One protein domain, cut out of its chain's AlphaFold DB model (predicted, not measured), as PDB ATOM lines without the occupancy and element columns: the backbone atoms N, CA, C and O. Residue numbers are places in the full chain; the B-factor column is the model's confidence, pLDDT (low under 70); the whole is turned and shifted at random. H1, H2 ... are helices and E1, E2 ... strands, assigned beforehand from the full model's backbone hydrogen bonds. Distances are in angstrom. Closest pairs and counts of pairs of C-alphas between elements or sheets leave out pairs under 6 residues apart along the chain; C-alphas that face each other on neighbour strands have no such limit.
ATOM      1  N   PHE A 272      23.443 -14.669 -66.011       80.81
ATOM      2  CA  PHE A 272      24.406 -14.925 -64.936       80.81
ATOM      3  C   PHE A 272      23.727 -15.480 -63.673       80.81
ATOM      4  O   PHE A 272      24.202 -16.462 -63.108       80.81
ATOM      5  N   ILE A 273      22.586 -14.923 -63.263       85.69
ATOM      6  CA  ILE A 273      21.815 -15.392 -62.104       85.69
ATOM      7  C   ILE A 273      21.263 -16.795 -62.358       85.69
ATOM      8  O   ILE A 273      21.387 -17.653 -61.496       85.69
ATOM      9  N   VAL A 274      20.693 -17.069 -63.533       87.31
ATOM     10  CA  VAL A 274      20.076 -18.376 -63.819       87.31
ATOM     11  C   VAL A 274      21.115 -19.482 -64.027       87.31
ATOM     12  O   VAL A 274      20.835 -20.638 -63.730       87.31
ATOM     13  N   THR A 275      22.317 -19.161 -64.512       88.19
ATOM     14  CA  THR A 275      23.338 -20.180 -64.816       88.19
ATOM     15  C   THR A 275      24.391 -20.321 -63.721       88.19
ATOM     16  O   THR A 275      24.665 -21.436 -63.275       88.19
ATOM     17  N   ILE A 276      24.967 -19.215 -63.248       89.38
ATOM     18  CA  ILE A 276      26.094 -19.247 -62.308       89.38
ATOM     19  C   ILE A 276      25.609 -19.487 -60.880       89.38
ATOM     20  O   ILE A 276      26.227 -20.275 -60.165       89.38
ATOM     21  N   LEU A 277      24.496 -18.872 -60.463       90.50
ATOM     22  CA  LEU A 277      24.019 -19.002 -59.083       90.50
ATOM     23  C   LEU A 277      23.658 -20.462 -58.738       90.50
ATOM     24  O   LEU A 277      24.179 -20.959 -57.735       90.50
ATOM     25  N   PRO A 278      22.894 -21.218 -59.559       91.06
ATOM     26  CA  PRO A 278      22.652 -22.637 -59.298       91.06
ATOM     27  C   PRO A 278      23.920 -23.489 -59.386       91.06
ATOM     28  O   PRO A 278      24.080 -24.419 -58.597       91.06
ATOM     29  N   ALA A 279      24.843 -23.172 -60.301       91.69
ATOM     30  CA  ALA A 279      26.092 -23.916 -60.440       91.69
ATOM     31  C   ALA A 279      26.982 -23.787 -59.191       91.69
ATOM     32  O   ALA A 279      27.434 -24.799 -58.657       91.69
ATOM     33  N   VAL A 280      27.182 -22.567 -58.677       92.56
ATOM     34  CA  VAL A 280      27.952 -22.313 -57.442       92.56
ATOM     35  C   VAL A 280      27.253 -22.925 -56.224       92.56
ATOM     36  O   VAL A 280      27.906 -23.504 -55.355       92.56
ATOM     37  N   PHE A 281      25.920 -22.873 -56.182       92.75
ATOM     38  CA  PHE A 281      25.134 -23.502 -55.123       92.75
ATOM     39  C   PHE A 281      25.309 -25.031 -55.087       92.75
ATOM     40  O   PHE A 281      25.566 -25.590 -54.015       92.75
ATOM     41  N   LEU A 282      25.246 -25.701 -56.247       93.44
ATOM     42  CA  LEU A 282      25.491 -27.144 -56.384       93.44
ATOM     43  C   LEU A 282      26.941 -27.524 -56.070       93.44
ATOM     44  O   LEU A 282      27.181 -28.536 -55.407       93.44
ATOM     45  N   LEU A 283      27.906 -26.698 -56.481       94.31
ATOM     46  CA  LEU A 283      29.317 -26.893 -56.144       94.31
ATOM     47  C   LEU A 283      29.520 -26.871 -54.622       94.31
ATOM     48  O   LEU A 283      30.240 -27.711 -54.085       94.31
ATOM     49  N   GLY A 284      28.786 -26.017 -53.904       93.00
ATOM     50  CA  GLY A 284      28.796 -26.010 -52.445       93.00
ATOM     51  C   GLY A 284      28.252 -27.287 -51.793       93.00
ATOM     52  O   GLY A 284      28.761 -27.675 -50.743       93.00
ATOM     53  N   PHE A 285      27.310 -28.009 -52.412       92.88
ATOM     54  CA  PHE A 285      26.913 -29.338 -51.920       92.88
ATOM     55  C   PHE A 285      28.019 -30.379 -52.105       92.88
ATOM     56  O   PHE A 285      28.266 -31.170 -51.192       92.88
ATOM     57  N   LEU A 286      28.710 -30.368 -53.250       93.50
ATOM     58  CA  LEU A 286      29.846 -31.263 -53.498       93.50
ATOM     59  C   LEU A 286      30.994 -30.985 -52.524       93.50
ATOM     60  O   LEU A 286      31.567 -31.914 -51.953       93.50
ATOM     61  N   GLU A 287      31.287 -29.709 -52.284       94.19
ATOM     62  CA  GLU A 287      32.287 -29.287 -51.308       94.19
ATOM     63  C   GLU A 287      31.889 -29.725 -49.886       94.19
ATOM     64  O   GLU A 287      32.715 -30.244 -49.139       94.19
ATOM     65  N   SER A 288      30.605 -29.609 -49.529       93.06
ATOM     66  CA  SER A 288      30.071 -30.053 -48.232       93.06
ATOM     67  C   SER A 288      30.231 -31.562 -48.049       93.06
ATOM     68  O   SER A 288      30.672 -32.024 -46.994       93.06
ATOM     69  N   TYR A 289      29.934 -32.341 -49.092       93.88
ATOM     70  CA  TYR A 289      30.149 -33.784 -49.087       93.88
ATOM     71  C   TYR A 289      31.632 -34.132 -48.915       93.88
ATOM     72  O   TYR A 289      31.974 -34.977 -48.085       93.88
ATOM     73  N   PHE A 290      32.528 -33.437 -49.618       93.94
ATOM     74  CA  PHE A 290      33.968 -33.628 -49.465       93.94
ATOM     75  C   PHE A 290      34.438 -33.336 -48.032       93.94
ATOM     76  O   PHE A 290      35.094 -34.177 -47.412       93.94
ATOM     77  N   TRP A 291      34.041 -32.205 -47.444       93.38
ATOM     78  CA  TRP A 291      34.387 -31.888 -46.055       93.38
ATOM     79  C   TRP A 291      33.818 -32.902 -45.058       93.38
ATOM     80  O   TRP A 291      34.497 -33.271 -44.099       93.38
ATOM     81  N   PHE A 292      32.618 -33.426 -45.311       93.06
ATOM     82  CA  PHE A 292      32.051 -34.506 -44.509       93.06
ATOM     83  C   PHE A 292      32.869 -35.801 -44.614       93.06
ATOM     84  O   PHE A 292      33.118 -36.445 -43.599       93.06
ATOM     85  N   THR A 293      33.373 -36.164 -45.798       92.31
ATOM     86  CA  THR A 293      34.269 -37.331 -45.931       92.31
ATOM     87  C   THR A 293      35.591 -37.142 -45.179       92.31
ATOM     88  O   THR A 293      36.095 -38.087 -44.565       92.31
ATOM     89  N   CYS A 294      36.126 -35.916 -45.154       92.38
ATOM     90  CA  CYS A 294      37.286 -35.562 -44.335       92.38
ATOM     91  C   CYS A 294      36.982 -35.725 -42.841       92.38
ATOM     92  O   CYS A 294      37.780 -36.339 -42.129       92.38
ATOM     93  N   LEU A 295      35.810 -35.266 -42.389       91.88
ATOM     94  CA  LEU A 295      35.344 -35.414 -41.010       91.88
ATOM     95  C   LEU A 295      35.232 -36.890 -40.603       91.88
ATOM     96  O   LEU A 295      35.745 -37.284 -39.558       91.88
ATOM     97  N   MET A 296      34.617 -37.710 -41.459       91.25
ATOM     98  CA  MET A 296      34.468 -39.155 -41.255       91.25
ATOM     99  C   MET A 296      35.796 -39.911 -41.297       91.25
ATOM    100  O   MET A 296      35.865 -41.037 -40.831       91.25
ATOM    101  N   SER A 297      36.859 -39.297 -41.818       91.06
ATOM    102  CA  SER A 297      38.226 -39.834 -41.776       91.06
ATOM    103  C   SER A 297      39.055 -39.258 -40.618       91.06
ATOM    104  O   SER A 297      40.270 -39.457 -40.582       91.06
ATOM    105  N   GLY A 298      38.435 -38.479 -39.721       87.75
ATOM    106  CA  GLY A 298      39.083 -37.807 -38.591       87.75
ATOM    107  C   GLY A 298      40.009 -36.641 -38.970       87.75
ATOM    108  O   GLY A 298      40.750 -36.147 -38.115       87.75
ATOM    109  N   LYS A 299      39.988 -36.192 -40.231       90.44
ATOM    110  CA  LYS A 299      40.754 -35.030 -40.703       90.44
ATOM    111  C   LYS A 299      40.021 -33.735 -40.348       90.44
ATOM    112  O   LYS A 299      38.811 -33.728 -40.132       90.44
ATOM    113  N   GLY A 300      40.757 -32.625 -40.315       88.38
ATOM    114  CA  GLY A 300      40.155 -31.310 -40.104       88.38
ATOM    115  C   GLY A 300      39.147 -30.987 -41.210       88.38
ATOM    116  O   GLY A 300      39.442 -31.191 -42.388       88.38
ATOM    117  N   ALA A 301      37.967 -30.499 -40.830       90.56
ATOM    118  CA  ALA A 301      36.865 -30.261 -41.757       90.56
ATOM    119  C   ALA A 301      36.103 -28.973 -41.432       90.56
ATOM    120  O   ALA A 301      35.995 -28.571 -40.270       90.56
ATOM    121  N   LEU A 302      35.569 -28.336 -42.475       88.81
ATOM    122  CA  LEU A 302      34.631 -27.220 -42.372       88.81
ATOM    123  C   LEU A 302      33.197 -27.761 -42.349       88.81
ATOM    124  O   LEU A 302      32.886 -28.733 -43.036       88.81
ATOM    125  N   ARG A 303      32.318 -27.157 -41.543       84.69
ATOM    126  CA  ARG A 303      30.892 -27.516 -41.484       84.69
ATOM    127  C   ARG A 303      30.001 -26.305 -41.705       84.69
ATOM    128  O   ARG A 303      30.350 -25.194 -41.308       84.69
ATOM    129  N   VAL A 304      28.829 -26.588 -42.278       80.50
ATOM    130  CA  VAL A 304      27.702 -25.678 -42.546       80.50
ATOM    131  C   VAL A 304      27.976 -24.592 -43.587       80.50
ATOM    132  O   VAL A 304      27.120 -24.382 -44.434       80.50
ATOM    133  N   GLY A 305      29.154 -23.969 -43.606       80.19
ATOM    134  CA  GLY A 305      29.556 -23.035 -44.660       80.19
ATOM    135  C   GLY A 305      30.750 -23.564 -45.446       80.19
ATOM    136  O   GLY A 305      31.858 -23.678 -44.924       80.19
ATOM    137  N   THR A 306      30.515 -23.928 -46.702       88.00
ATOM    138  CA  THR A 306      31.574 -24.257 -47.662       88.00
ATOM    139  C   THR A 306      32.112 -22.980 -48.295       88.00
ATOM    140  O   THR A 306      31.429 -21.953 -48.282       88.00
ATOM    141  N   VAL A 307      33.323 -23.008 -48.856       89.94
ATOM    142  CA  VAL A 307      33.913 -21.830 -49.516       89.94
ATOM    143  C   VAL A 307      32.991 -21.328 -50.632       89.94
ATOM    144  O   VAL A 307      32.774 -20.127 -50.767       89.94
ATOM    145  N   SER A 308      32.361 -22.251 -51.357       91.06
ATOM    146  CA  SER A 308      31.387 -21.947 -52.412       91.06
ATOM    147  C   SER A 308      30.142 -21.212 -51.898       91.06
ATOM    148  O   SER A 308      29.665 -20.280 -52.542       91.06
ATOM    149  N   TRP A 309      29.619 -21.579 -50.724       92.00
ATOM    150  CA  TRP A 309      28.477 -20.880 -50.120       92.00
ATOM    151  C   TRP A 309      28.866 -19.535 -49.495       92.00
ATOM    152  O   TRP A 309      28.060 -18.608 -49.534       92.00
ATOM    153  N   ILE A 310      30.108 -19.389 -49.017       90.81
ATOM    154  CA  ILE A 310      30.661 -18.098 -48.569       90.81
ATOM    155  C   ILE A 310      30.760 -17.113 -49.737       90.81
ATOM    156  O   ILE A 310      30.400 -15.948 -49.577       90.81
ATOM    157  N   LEU A 311      31.184 -17.578 -50.918       88.12
ATOM    158  CA  LEU A 311      31.217 -16.760 -52.135       88.12
ATOM    159  C   LEU A 311      29.816 -16.362 -52.622       88.12
ATOM    160  O   LEU A 311      29.654 -15.278 -53.175       88.12
ATOM    161  N   LEU A 312      28.809 -17.215 -52.408       89.94
ATOM    162  CA  LEU A 312      27.419 -16.929 -52.782       89.94
ATOM    163  C   LEU A 312      26.742 -15.966 -51.794       89.94
ATOM    164  O   LEU A 312      25.950 -15.119 -52.199       89.94
ATOM    165  N   CYS A 313      27.042 -16.087 -50.499       88.88
ATOM    166  CA  CYS A 313      26.420 -15.299 -49.442       88.88
ATOM    167  C   CYS A 313      27.417 -15.066 -48.295       88.88
ATOM    168  O   CYS A 313      27.598 -15.928 -47.432       88.88
ATOM    169  N   LEU A 314      28.035 -13.877 -48.257       87.81
ATOM    170  CA  LEU A 314      29.041 -13.498 -47.251       87.81
ATOM    171  C   LEU A 314      28.612 -13.744 -45.787       87.81
ATOM    172  O   LEU A 314      29.442 -14.233 -45.020       87.81
ATOM    173  N   PRO A 315      27.349 -13.502 -45.371       87.69
ATOM    174  CA  PRO A 315      26.886 -13.824 -44.018       87.69
ATOM    175  C   PRO A 315      27.065 -15.289 -43.592       87.69
ATOM    176  O   PRO A 315      27.127 -15.572 -42.395       87.69
ATOM    177  N   THR A 316      27.189 -16.232 -44.533       86.06
ATOM    178  CA  THR A 316      27.412 -17.652 -44.202       86.06
ATOM    179  C   THR A 316      28.755 -17.901 -43.515       86.06
ATOM    180  O   THR A 316      28.894 -18.912 -42.830       86.06
ATOM    181  N   ILE A 317      29.708 -16.960 -43.586       88.62
ATOM    182  CA  ILE A 317      30.985 -17.055 -42.868       88.62
ATOM    183  C   ILE A 317      30.799 -17.186 -41.349       88.62
ATOM    184  O   ILE A 317      31.546 -17.916 -40.705       88.62
ATOM    185  N   PHE A 318      29.769 -16.544 -40.784       86.12
ATOM    186  CA  PHE A 318      29.460 -16.618 -39.352       86.12
ATOM    187  C   PHE A 318      28.871 -17.975 -38.942       86.12
ATOM    188  O   PHE A 318      28.890 -18.337 -37.767       86.12
ATOM    189  N   LEU A 319      28.362 -18.743 -39.911       83.44
ATOM    190  CA  LEU A 319      27.834 -20.090 -39.701       83.44
ATOM    191  C   LEU A 319      28.908 -21.168 -39.908       83.44
ATOM    192  O   LEU A 319      28.746 -22.290 -39.422       83.44
ATOM    193  N   THR A 320      30.010 -20.832 -40.583       86.56
ATOM    194  CA  THR A 320      31.120 -21.747 -40.848       86.56
ATOM    195  C   THR A 320      31.870 -22.088 -39.565       86.56
ATOM    196  O   THR A 320      32.506 -21.240 -38.942       86.56
ATOM    197  N   ARG A 321      31.867 -23.370 -39.191       84.38
ATOM    198  CA  ARG A 321      32.681 -23.885 -38.080       84.38
ATOM    199  C   ARG A 321      33.791 -24.786 -38.594       84.38
ATOM    200  O   ARG A 321      33.551 -25.683 -39.402       84.38
ATOM    201  N   ARG A 322      35.003 -24.590 -38.072       86.88
ATOM    202  CA  ARG A 322      36.153 -25.461 -38.332       86.88
ATOM    203  C   ARG A 322      36.325 -26.461 -37.194       86.88
ATOM    204  O   ARG A 322      36.448 -26.069 -36.034       86.88
ATOM    205  N   ILE A 323      36.374 -27.742 -37.540       85.88
ATOM    206  CA  ILE A 323      36.666 -28.829 -36.604       85.88
ATOM    207  C   ILE A 323      38.130 -29.252 -36.795       85.88
ATOM    208  O   ILE A 323      38.543 -29.492 -37.935       85.88
ATOM    209  N   PRO A 324      38.939 -29.308 -35.720       87.06
ATOM    210  CA  PRO A 324      40.330 -29.745 -35.806       87.06
ATOM    211  C   PRO A 324      40.438 -31.252 -36.095       87.06
ATOM    212  O   PRO A 324      39.502 -32.011 -35.868       87.06
ATOM    213  N   ALA A 325      41.597 -31.685 -36.596       88.88
ATOM    214  CA  ALA A 325      41.871 -33.104 -36.820       88.88
ATOM    215  C   ALA A 325      42.004 -33.874 -35.491       88.88
ATOM    216  O   ALA A 325      42.466 -33.316 -34.488       88.88
ATOM    217  N   ARG A 326      41.628 -35.159 -35.505       87.94
ATOM    218  CA  ARG A 326      41.785 -36.097 -34.378       87.94
ATOM    219  C   ARG A 326      43.195 -36.700 -34.322       87.94
ATOM    220  O   ARG A 326      44.002 -36.455 -35.221       87.94
ATOM    221  N   SER A 327      43.491 -37.476 -33.275       89.25
ATOM    222  CA  SER A 327      44.731 -38.261 -33.172       89.25
ATOM    223  C   SER A 327      44.869 -39.224 -34.358       89.25
ATOM    224  O   SER A 327      43.880 -39.602 -34.987       89.25
ATOM    225  N   LEU A 328      46.104 -39.599 -34.697       90.81
ATOM    226  CA  LEU A 328      46.374 -40.467 -35.849       90.81
ATOM    227  C   LEU A 328      45.718 -41.849 -35.696       90.81
ATOM    228  O   LEU A 328      45.134 -42.348 -36.653       90.81
ATOM    229  N   GLU A 329      45.720 -42.397 -34.482       89.25
ATOM    230  CA  GLU A 329      45.082 -43.677 -34.149       89.25
ATOM    231  C   GLU A 329      43.565 -43.646 -34.412       89.25
ATOM    232  O   GLU A 329      43.008 -44.533 -35.063       89.25
ATOM    233  N   ASP A 330      42.885 -42.569 -34.001       88.12
ATOM    234  CA  ASP A 330      41.455 -42.394 -34.267       88.12
ATOM    235  C   ASP A 330      41.153 -42.204 -35.755       88.12
ATOM    236  O   ASP A 330      40.124 -42.672 -36.244       88.12
ATOM    237  N   GLN A 331      42.036 -41.521 -36.490       91.19
ATOM    238  CA  GLN A 331      41.872 -41.328 -37.931       91.19
ATOM    239  C   GLN A 331      41.909 -42.654 -38.695       91.19
ATOM    240  O   GLN A 331      41.165 -42.815 -39.663       91.19
ATOM    241  N   GLU A 332      42.762 -43.596 -38.292       92.75
ATOM    242  CA  GLU A 332      42.857 -44.914 -38.928       92.75
ATOM    243  C   GLU A 332      41.607 -45.751 -38.677       92.75
ATOM    244  O   GLU A 332      41.017 -46.271 -39.630       92.75
ATOM    245  N   ARG A 333      41.133 -45.787 -37.425       91.56
ATOM    246  CA  ARG A 333      39.887 -46.470 -37.054       91.56
ATOM    247  C   ARG A 333      38.684 -45.914 -37.819       91.56
ATOM    248  O   ARG A 333      37.919 -46.675 -38.410       91.56
ATOM    249  N   LEU A 334      38.530 -44.591 -37.844       91.94
ATOM    250  CA  LEU A 334      37.417 -43.929 -38.532       91.94
ATOM    251  C   LEU A 334      37.481 -44.130 -40.052       91.94
ATOM    252  O   LEU A 334      36.456 -44.354 -40.695       91.94
ATOM    253  N   ARG A 335      38.686 -44.131 -40.634       92.62
ATOM    254  CA  ARG A 335      38.882 -44.426 -42.058       92.62
ATOM    255  C   ARG A 335      38.473 -45.856 -42.402       92.62
ATOM    256  O   ARG A 335      37.811 -46.043 -43.420       92.62
ATOM    257  N   ALA A 336      38.825 -46.837 -41.570       92.75
ATOM    258  CA  ALA A 336      38.408 -48.225 -41.767       92.75
ATOM    259  C   ALA A 336      36.874 -48.354 -41.736       92.75
ATOM    260  O   ALA A 336      36.283 -48.873 -42.683       92.75
ATOM    261  N   GLN A 337      36.222 -47.763 -40.727       92.12
ATOM    262  CA  GLN A 337      34.757 -47.751 -40.608       92.12
ATOM    263  C   GLN A 337      34.063 -47.011 -41.761       92.12
ATOM    264  O   GLN A 337      32.979 -47.398 -42.195       92.12
ATOM    265  N   TRP A 338      34.659 -45.930 -42.274       93.38
ATOM    266  CA  TRP A 338      34.108 -45.200 -43.416       93.38
ATOM    267  C   TRP A 338      34.221 -46.000 -44.715       93.38
ATOM    268  O   TRP A 338      33.279 -46.010 -45.514       93.38
ATOM    269  N   MET A 339      35.348 -46.692 -44.914       93.25
ATOM    270  CA  MET A 339      35.591 -47.530 -46.089       93.25
ATOM    271  C   MET A 339      34.634 -48.722 -46.170       93.25
ATOM    272  O   MET A 339      34.227 -49.078 -47.273       93.25
ATOM    273  N   GLU A 340      34.209 -49.262 -45.029       95.44
ATOM    274  CA  GLU A 340      33.235 -50.356 -44.952       95.44
ATOM    275  C   GLU A 340      31.827 -49.948 -45.427       95.44
ATOM    276  O   GLU A 340      31.082 -50.760 -45.973       95.44
ATOM    277  N   LYS A 341      31.449 -48.671 -45.282       93.62
ATOM    278  CA  LYS A 341      30.110 -48.203 -45.673       93.62
ATOM    279  C   LYS A 341      29.961 -48.126 -47.188       93.62
ATOM    280  O   LYS A 341      30.832 -47.595 -47.880       93.62
ATOM    281  N   SER A 342      28.807 -48.552 -47.693       94.81
ATOM    282  CA  SER A 342      28.444 -48.404 -49.108       94.81
ATOM    283  C   SER A 342      28.209 -46.937 -49.494       94.81
ATOM    284  O   SER A 342      27.889 -46.097 -48.650       94.81
ATOM    285  N   PHE A 343      28.321 -46.613 -50.786       93.00
ATOM    286  CA  PHE A 343      28.127 -45.244 -51.287       93.00
ATOM    287  C   PHE A 343      26.762 -44.647 -50.891       93.00
ATOM    288  O   PHE A 343      26.700 -43.506 -50.439       93.00
ATOM    289  N   GLY A 344      25.681 -45.433 -50.969       91.75
ATOM    290  CA  GLY A 344      24.340 -44.986 -50.572       91.75
ATOM    291  C   GLY A 344      24.228 -44.674 -49.077       91.75
ATOM    292  O   GLY A 344      23.660 -43.652 -48.698       91.75
ATOM    293  N   GLN A 345      24.843 -45.492 -48.216       93.38
ATOM    294  CA  GLN A 345      24.880 -45.236 -46.770       93.38
ATOM    295  C   GLN A 345      25.700 -43.987 -46.437       93.38
ATOM    296  O   GLN A 345      25.301 -43.200 -45.581       93.38
ATOM    297  N   ARG A 346      26.822 -43.769 -47.136       94.06
ATOM    298  CA  ARG A 346      27.641 -42.554 -46.989       94.06
ATOM    299  C   ARG A 346      26.854 -41.303 -47.365       94.06
ATOM    300  O   ARG A 346      26.870 -40.329 -46.614       94.06
ATOM    301  N   PHE A 347      26.132 -41.349 -48.484       93.69
ATOM    302  CA  PHE A 347      25.286 -40.247 -48.928       93.69
ATOM    303  C   PHE A 347      24.117 -39.995 -47.968       93.69
ATOM    304  O   PHE A 347      23.869 -38.850 -47.608       93.69
ATOM    305  N   SER A 348      23.450 -41.045 -47.477       93.75
ATOM    306  CA  SER A 348      22.367 -40.917 -46.490       93.75
ATOM    307  C   SER A 348      22.854 -40.304 -45.174       93.75
ATOM    308  O   SER A 348      22.183 -39.443 -44.607       93.75
ATOM    309  N   LEU A 349      24.030 -40.717 -44.691       92.94
ATOM    310  CA  LEU A 349      24.646 -40.140 -43.494       92.94
ATOM    311  C   LEU A 349      25.024 -38.673 -43.709       92.94
ATOM    312  O   LEU A 349      24.806 -37.856 -42.818       92.94
ATOM    313  N   TRP A 350      25.537 -38.321 -44.890       93.38
ATOM    314  CA  TRP A 350      25.800 -36.930 -45.248       93.38
ATOM    315  C   TRP A 350      24.516 -36.098 -45.363       93.38
ATOM    316  O   TRP A 350      24.471 -34.993 -44.842       93.38
ATOM    317  N   ALA A 351      23.448 -36.605 -45.974       90.50
ATOM    318  CA  ALA A 351      22.189 -35.868 -46.064       90.50
ATOM    319  C   ALA A 351      21.602 -35.599 -44.667       90.50
ATOM    320  O   ALA A 351      21.108 -34.505 -44.393       90.50
ATOM    321  N   HIS A 352      21.717 -36.573 -43.757       90.44
ATOM    322  CA  HIS A 352      21.207 -36.443 -42.395       90.44
ATOM    323  C   HIS A 352      22.083 -35.550 -41.500       90.44
ATOM    324  O   HIS A 352      21.555 -34.742 -40.742       90.44
ATOM    325  N   TRP A 353      23.415 -35.672 -41.576       88.62
ATOM    326  CA  TRP A 353      24.353 -35.019 -40.646       88.62
ATOM    327  C   TRP A 353      25.244 -33.941 -41.271       88.62
ATOM    328  O   TRP A 353      25.782 -33.099 -40.554       88.62
ATOM    329  N   GLY A 354      25.429 -33.950 -42.584       84.75
ATOM    330  CA  GLY A 354      26.267 -33.002 -43.322       84.75
ATOM    331  C   GLY A 354      25.687 -31.591 -43.367       84.75
ATOM    332  O   GLY A 354      26.443 -30.628 -43.282       84.75
ATOM    333  N   LEU A 355      24.356 -31.462 -43.409       84.56
ATOM    334  CA  LEU A 355      23.657 -30.167 -43.371       84.56
ATOM    335  C   LEU A 355      23.296 -29.705 -41.951       84.56
ATOM    336  O   LEU A 355      22.899 -28.559 -41.751       84.56
ATOM    337  N   ARG A 356      23.432 -30.577 -40.946       85.75
ATOM    338  CA  ARG A 356      23.124 -30.234 -39.554       85.75
ATOM    339  C   ARG A 356      24.291 -29.517 -38.885       85.75
ATOM    340  O   ARG A 356      25.448 -29.914 -39.008       85.75
ATOM    341  N   TYR A 357      23.952 -28.519 -38.072       81.00
ATOM    342  CA  TYR A 357      24.915 -27.794 -37.241       81.00
ATOM    343  C   TYR A 357      25.538 -28.676 -36.146       81.00
ATOM    344  O   TYR A 357      26.712 -28.525 -35.799       81.00
ATOM    345  N   ARG A 358      24.766 -29.637 -35.614       82.00
ATOM    346  CA  ARG A 358      25.185 -30.506 -34.503       82.00
ATOM    347  C   ARG A 358      26.276 -31.487 -34.931       82.00
ATOM    348  O   ARG A 358      26.251 -32.036 -36.037       82.00
ATOM    349  N   TYR A 359      27.266 -31.696 -34.064       82.88
ATOM    350  CA  TYR A 359      28.280 -32.737 -34.235       82.88
ATOM    351  C   TYR A 359      27.644 -34.129 -34.129       82.88
ATOM    352  O   TYR A 359      26.897 -34.346 -33.176       82.88
ATOM    353  N   PRO A 360      27.899 -35.055 -35.074       84.12
ATOM    354  CA  PRO A 360      27.376 -36.417 -35.012       84.12
ATOM    355  C   PRO A 360      28.126 -37.217 -33.936       84.12
ATOM    356  O   PRO A 360      29.002 -38.030 -34.235       84.12
ATOM    357  N   MET A 361      27.804 -36.941 -32.669       82.12
ATOM    358  CA  MET A 361      28.424 -37.580 -31.502       82.12
ATOM    359  C   MET A 361      28.175 -39.086 -31.486       82.12
ATOM    360  O   MET A 361      29.083 -39.841 -31.172       82.12
ATOM    361  N   GLU A 362      26.996 -39.524 -31.920       82.31
ATOM    362  CA  GLU A 362      26.624 -40.942 -31.997       82.31
ATOM    363  C   GLU A 362      27.522 -41.746 -32.946       82.31
ATOM    364  O   GLU A 362      27.766 -42.926 -32.729       82.31
ATOM    365  N   LEU A 363      28.033 -41.105 -34.004       83.31
ATOM    366  CA  LEU A 363      28.783 -41.794 -35.052       83.31
ATOM    367  C   LEU A 363      30.299 -41.691 -34.864       83.31
ATOM    368  O   LEU A 363      31.018 -42.621 -35.217       83.31
ATOM    369  N   LEU A 364      30.795 -40.560 -34.352       82.50
ATOM    370  CA  LEU A 364      32.235 -40.322 -34.183       82.50
ATOM    371  C   LEU A 364      32.679 -40.368 -32.712       82.50
ATOM    372  O   LEU A 364      33.879 -40.328 -32.445       82.50
ATOM    373  N   GLY A 365      31.764 -40.417 -31.746       82.88
ATOM    374  CA  GLY A 365      32.073 -40.268 -30.322       82.88
ATOM    375  C   GLY A 365      32.463 -38.836 -29.933       82.88
ATOM    376  O   GLY A 365      32.597 -37.949 -30.784       82.88
ATOM    377  N   VAL A 366      32.667 -38.609 -28.634       81.12
ATOM    378  CA  VAL A 366      33.026 -37.297 -28.069       81.12
ATOM    379  C   VAL A 366      34.369 -36.820 -28.628       81.12
ATOM    380  O   VAL A 366      35.349 -37.562 -28.665       81.12
ATOM    381  N   HIS A 367      34.426 -35.571 -29.094       75.69
ATOM    382  CA  HIS A 367      35.660 -34.994 -29.617       75.69
ATOM    383  C   HIS A 367      36.517 -34.442 -28.458       75.69
ATOM    384  O   HIS A 367      36.030 -33.588 -27.719       75.69
ATOM    385  N   PRO A 368      37.813 -34.797 -28.336       66.50
ATOM    386  CA  PRO A 368      38.638 -34.462 -27.161       66.50
ATOM    387  C   PRO A 368      38.837 -32.953 -26.936       66.50
ATOM    388  O   PRO A 368      39.140 -32.518 -25.834       66.50
ATOM    389  N   LYS A 369      38.665 -32.143 -27.988       66.19
ATOM    390  CA  LYS A 369      38.741 -30.665 -27.946       66.19
ATOM    391  C   LYS A 369      37.395 -29.943 -28.098       66.19
ATOM    392  O   LYS A 369      37.375 -28.722 -28.183       66.19
ATOM    393  N   TYR A 370      36.295 -30.682 -28.232       60.62
ATOM    394  CA  TYR A 370      34.957 -30.146 -28.514       60.62
ATOM    395  C   TYR A 370      33.960 -30.851 -27.582       60.62
ATOM    396  O   TYR A 370      33.153 -31.668 -28.015       60.62
ATOM    397  N   ALA A 371      34.059 -30.570 -26.283       52.69
ATOM    398  CA  ALA A 371      33.000 -30.891 -25.333       52.69
ATOM    399  C   ALA A 371      31.953 -29.773 -25.428       52.69
ATOM    400  O   ALA A 371      32.237 -28.624 -25.090       52.69
ATOM    401  N   TYR A 372      30.780 -30.080 -25.978       42.94
ATOM    402  CA  TYR A 372      29.634 -29.173 -25.989       42.94
ATOM    403  C   TYR A 372      28.563 -29.804 -25.105       42.94
ATOM    404  O   TYR A 372      28.127 -30.909 -25.409       42.94
ATOM    405  N   GLY A 373      28.176 -29.106 -24.038       42.59
ATOM    406  CA  GLY A 373      27.201 -29.575 -23.053       42.59
ATOM    407  C   GLY A 373      27.867 -30.045 -21.762       42.59
ATOM    408  O   GLY A 373      28.790 -30.854 -21.774       42.59
ATOM    409  N   ASN A 374      27.414 -29.493 -20.640       41.62
ATOM    410  CA  ASN A 374      27.671 -30.045 -19.320       41.62
ATOM    411  C   ASN A 374      27.134 -31.494 -19.318       41.62
ATOM    412  O   ASN A 374      25.945 -31.663 -19.589       41.62
TER     413      ASN A 374
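Overview. This is residues 272 to 374 of the 521 residues of an uncharacterized protein of Pochonia chlamydosporia 170 (UniProt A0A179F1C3). A tiny two-stranded sheet, E1 and E2, lies beside the second half of one long helix, H1, which runs along most of the longest axis, and the short helix H2 folds back alongside H1. H4, at the last residue of H1, and H5, which crosses near H1 at Tyr 289, make an open V, and the short H6 precedes a tail without named elements. The printed part has 103 residues, with six named helices and two named strands in the order H1 E1 H2 H3 E2 H4 H5 H6; the sheet is antiparallel and the class mostly helix. The whole is compact, with a radius of gyration of the C-alphas of 14.7 A and spans of 47 by 33 by 21 A.

Along the chain. E1 is residues 301 to 303 and E2 321 to 323. H1, residues 272 to 296, is 35.3 A long, from C-alpha 272 at (24.406, -14.925, -64.936) to C-alpha 296 at (34.468, -39.155, -41.255). H2 is 307 to 312, H3 314 to 318, H4 328 to 340 with 18.8 A, H5 343 to 353 with 15.2 A, and H6 361 to 364, ending at (32.235, -40.322, -34.183).

Arrangement. E1 and E2 are antiparallel at 149 degrees, with N 303 and O 321 2.9 A apart, within hydrogen-bond range. The closest C-alphas of H1 and E1, Trp 291 and Ala 301, are 5.2 A apart. H1, with residues 277 to 287 alone, touches H2 at a shallow tilt of 26 degrees, opposite ways; the closest C-alphas, Gly 284 and Ser 308, are 4.8 A apart. H2 and H3 only just touch, only at the corner, with 3 pairs of C-alphas within 8 A, the closest Ile 310 and Thr 316 at 5.5 A. H1 and H4 only just touch, with 3 such pairs, the closest C-alphas being Met 296 and Leu 334 at 6.2 A. H5 is close but not clearly touching H1, about perpendicular at 80 degrees, the C-alphas of Tyr 289 and Trp 350 being closest at 6.6 A. H6 is close but not clearly touching H4, at 7.7 A between the closest C-alphas, Leu 334 and Leu 364. O i to N i+4 pairs are within hydrogen-bond range throughout H2, H4 and H5, in 20 of 21 in H1 and 0 of 1 in H3, where 2 of 2 O i to N i+3 pairs are; H6, with 4 residues, is too short for any O i to N i+4 pair.

Size, cuts and confidence. The C-alphas farthest apart, Phe 272 and Asn 374, are 48.2 A apart. The printed part has no cut and no long link. Residues 368 to 374 are under pLDDT 70.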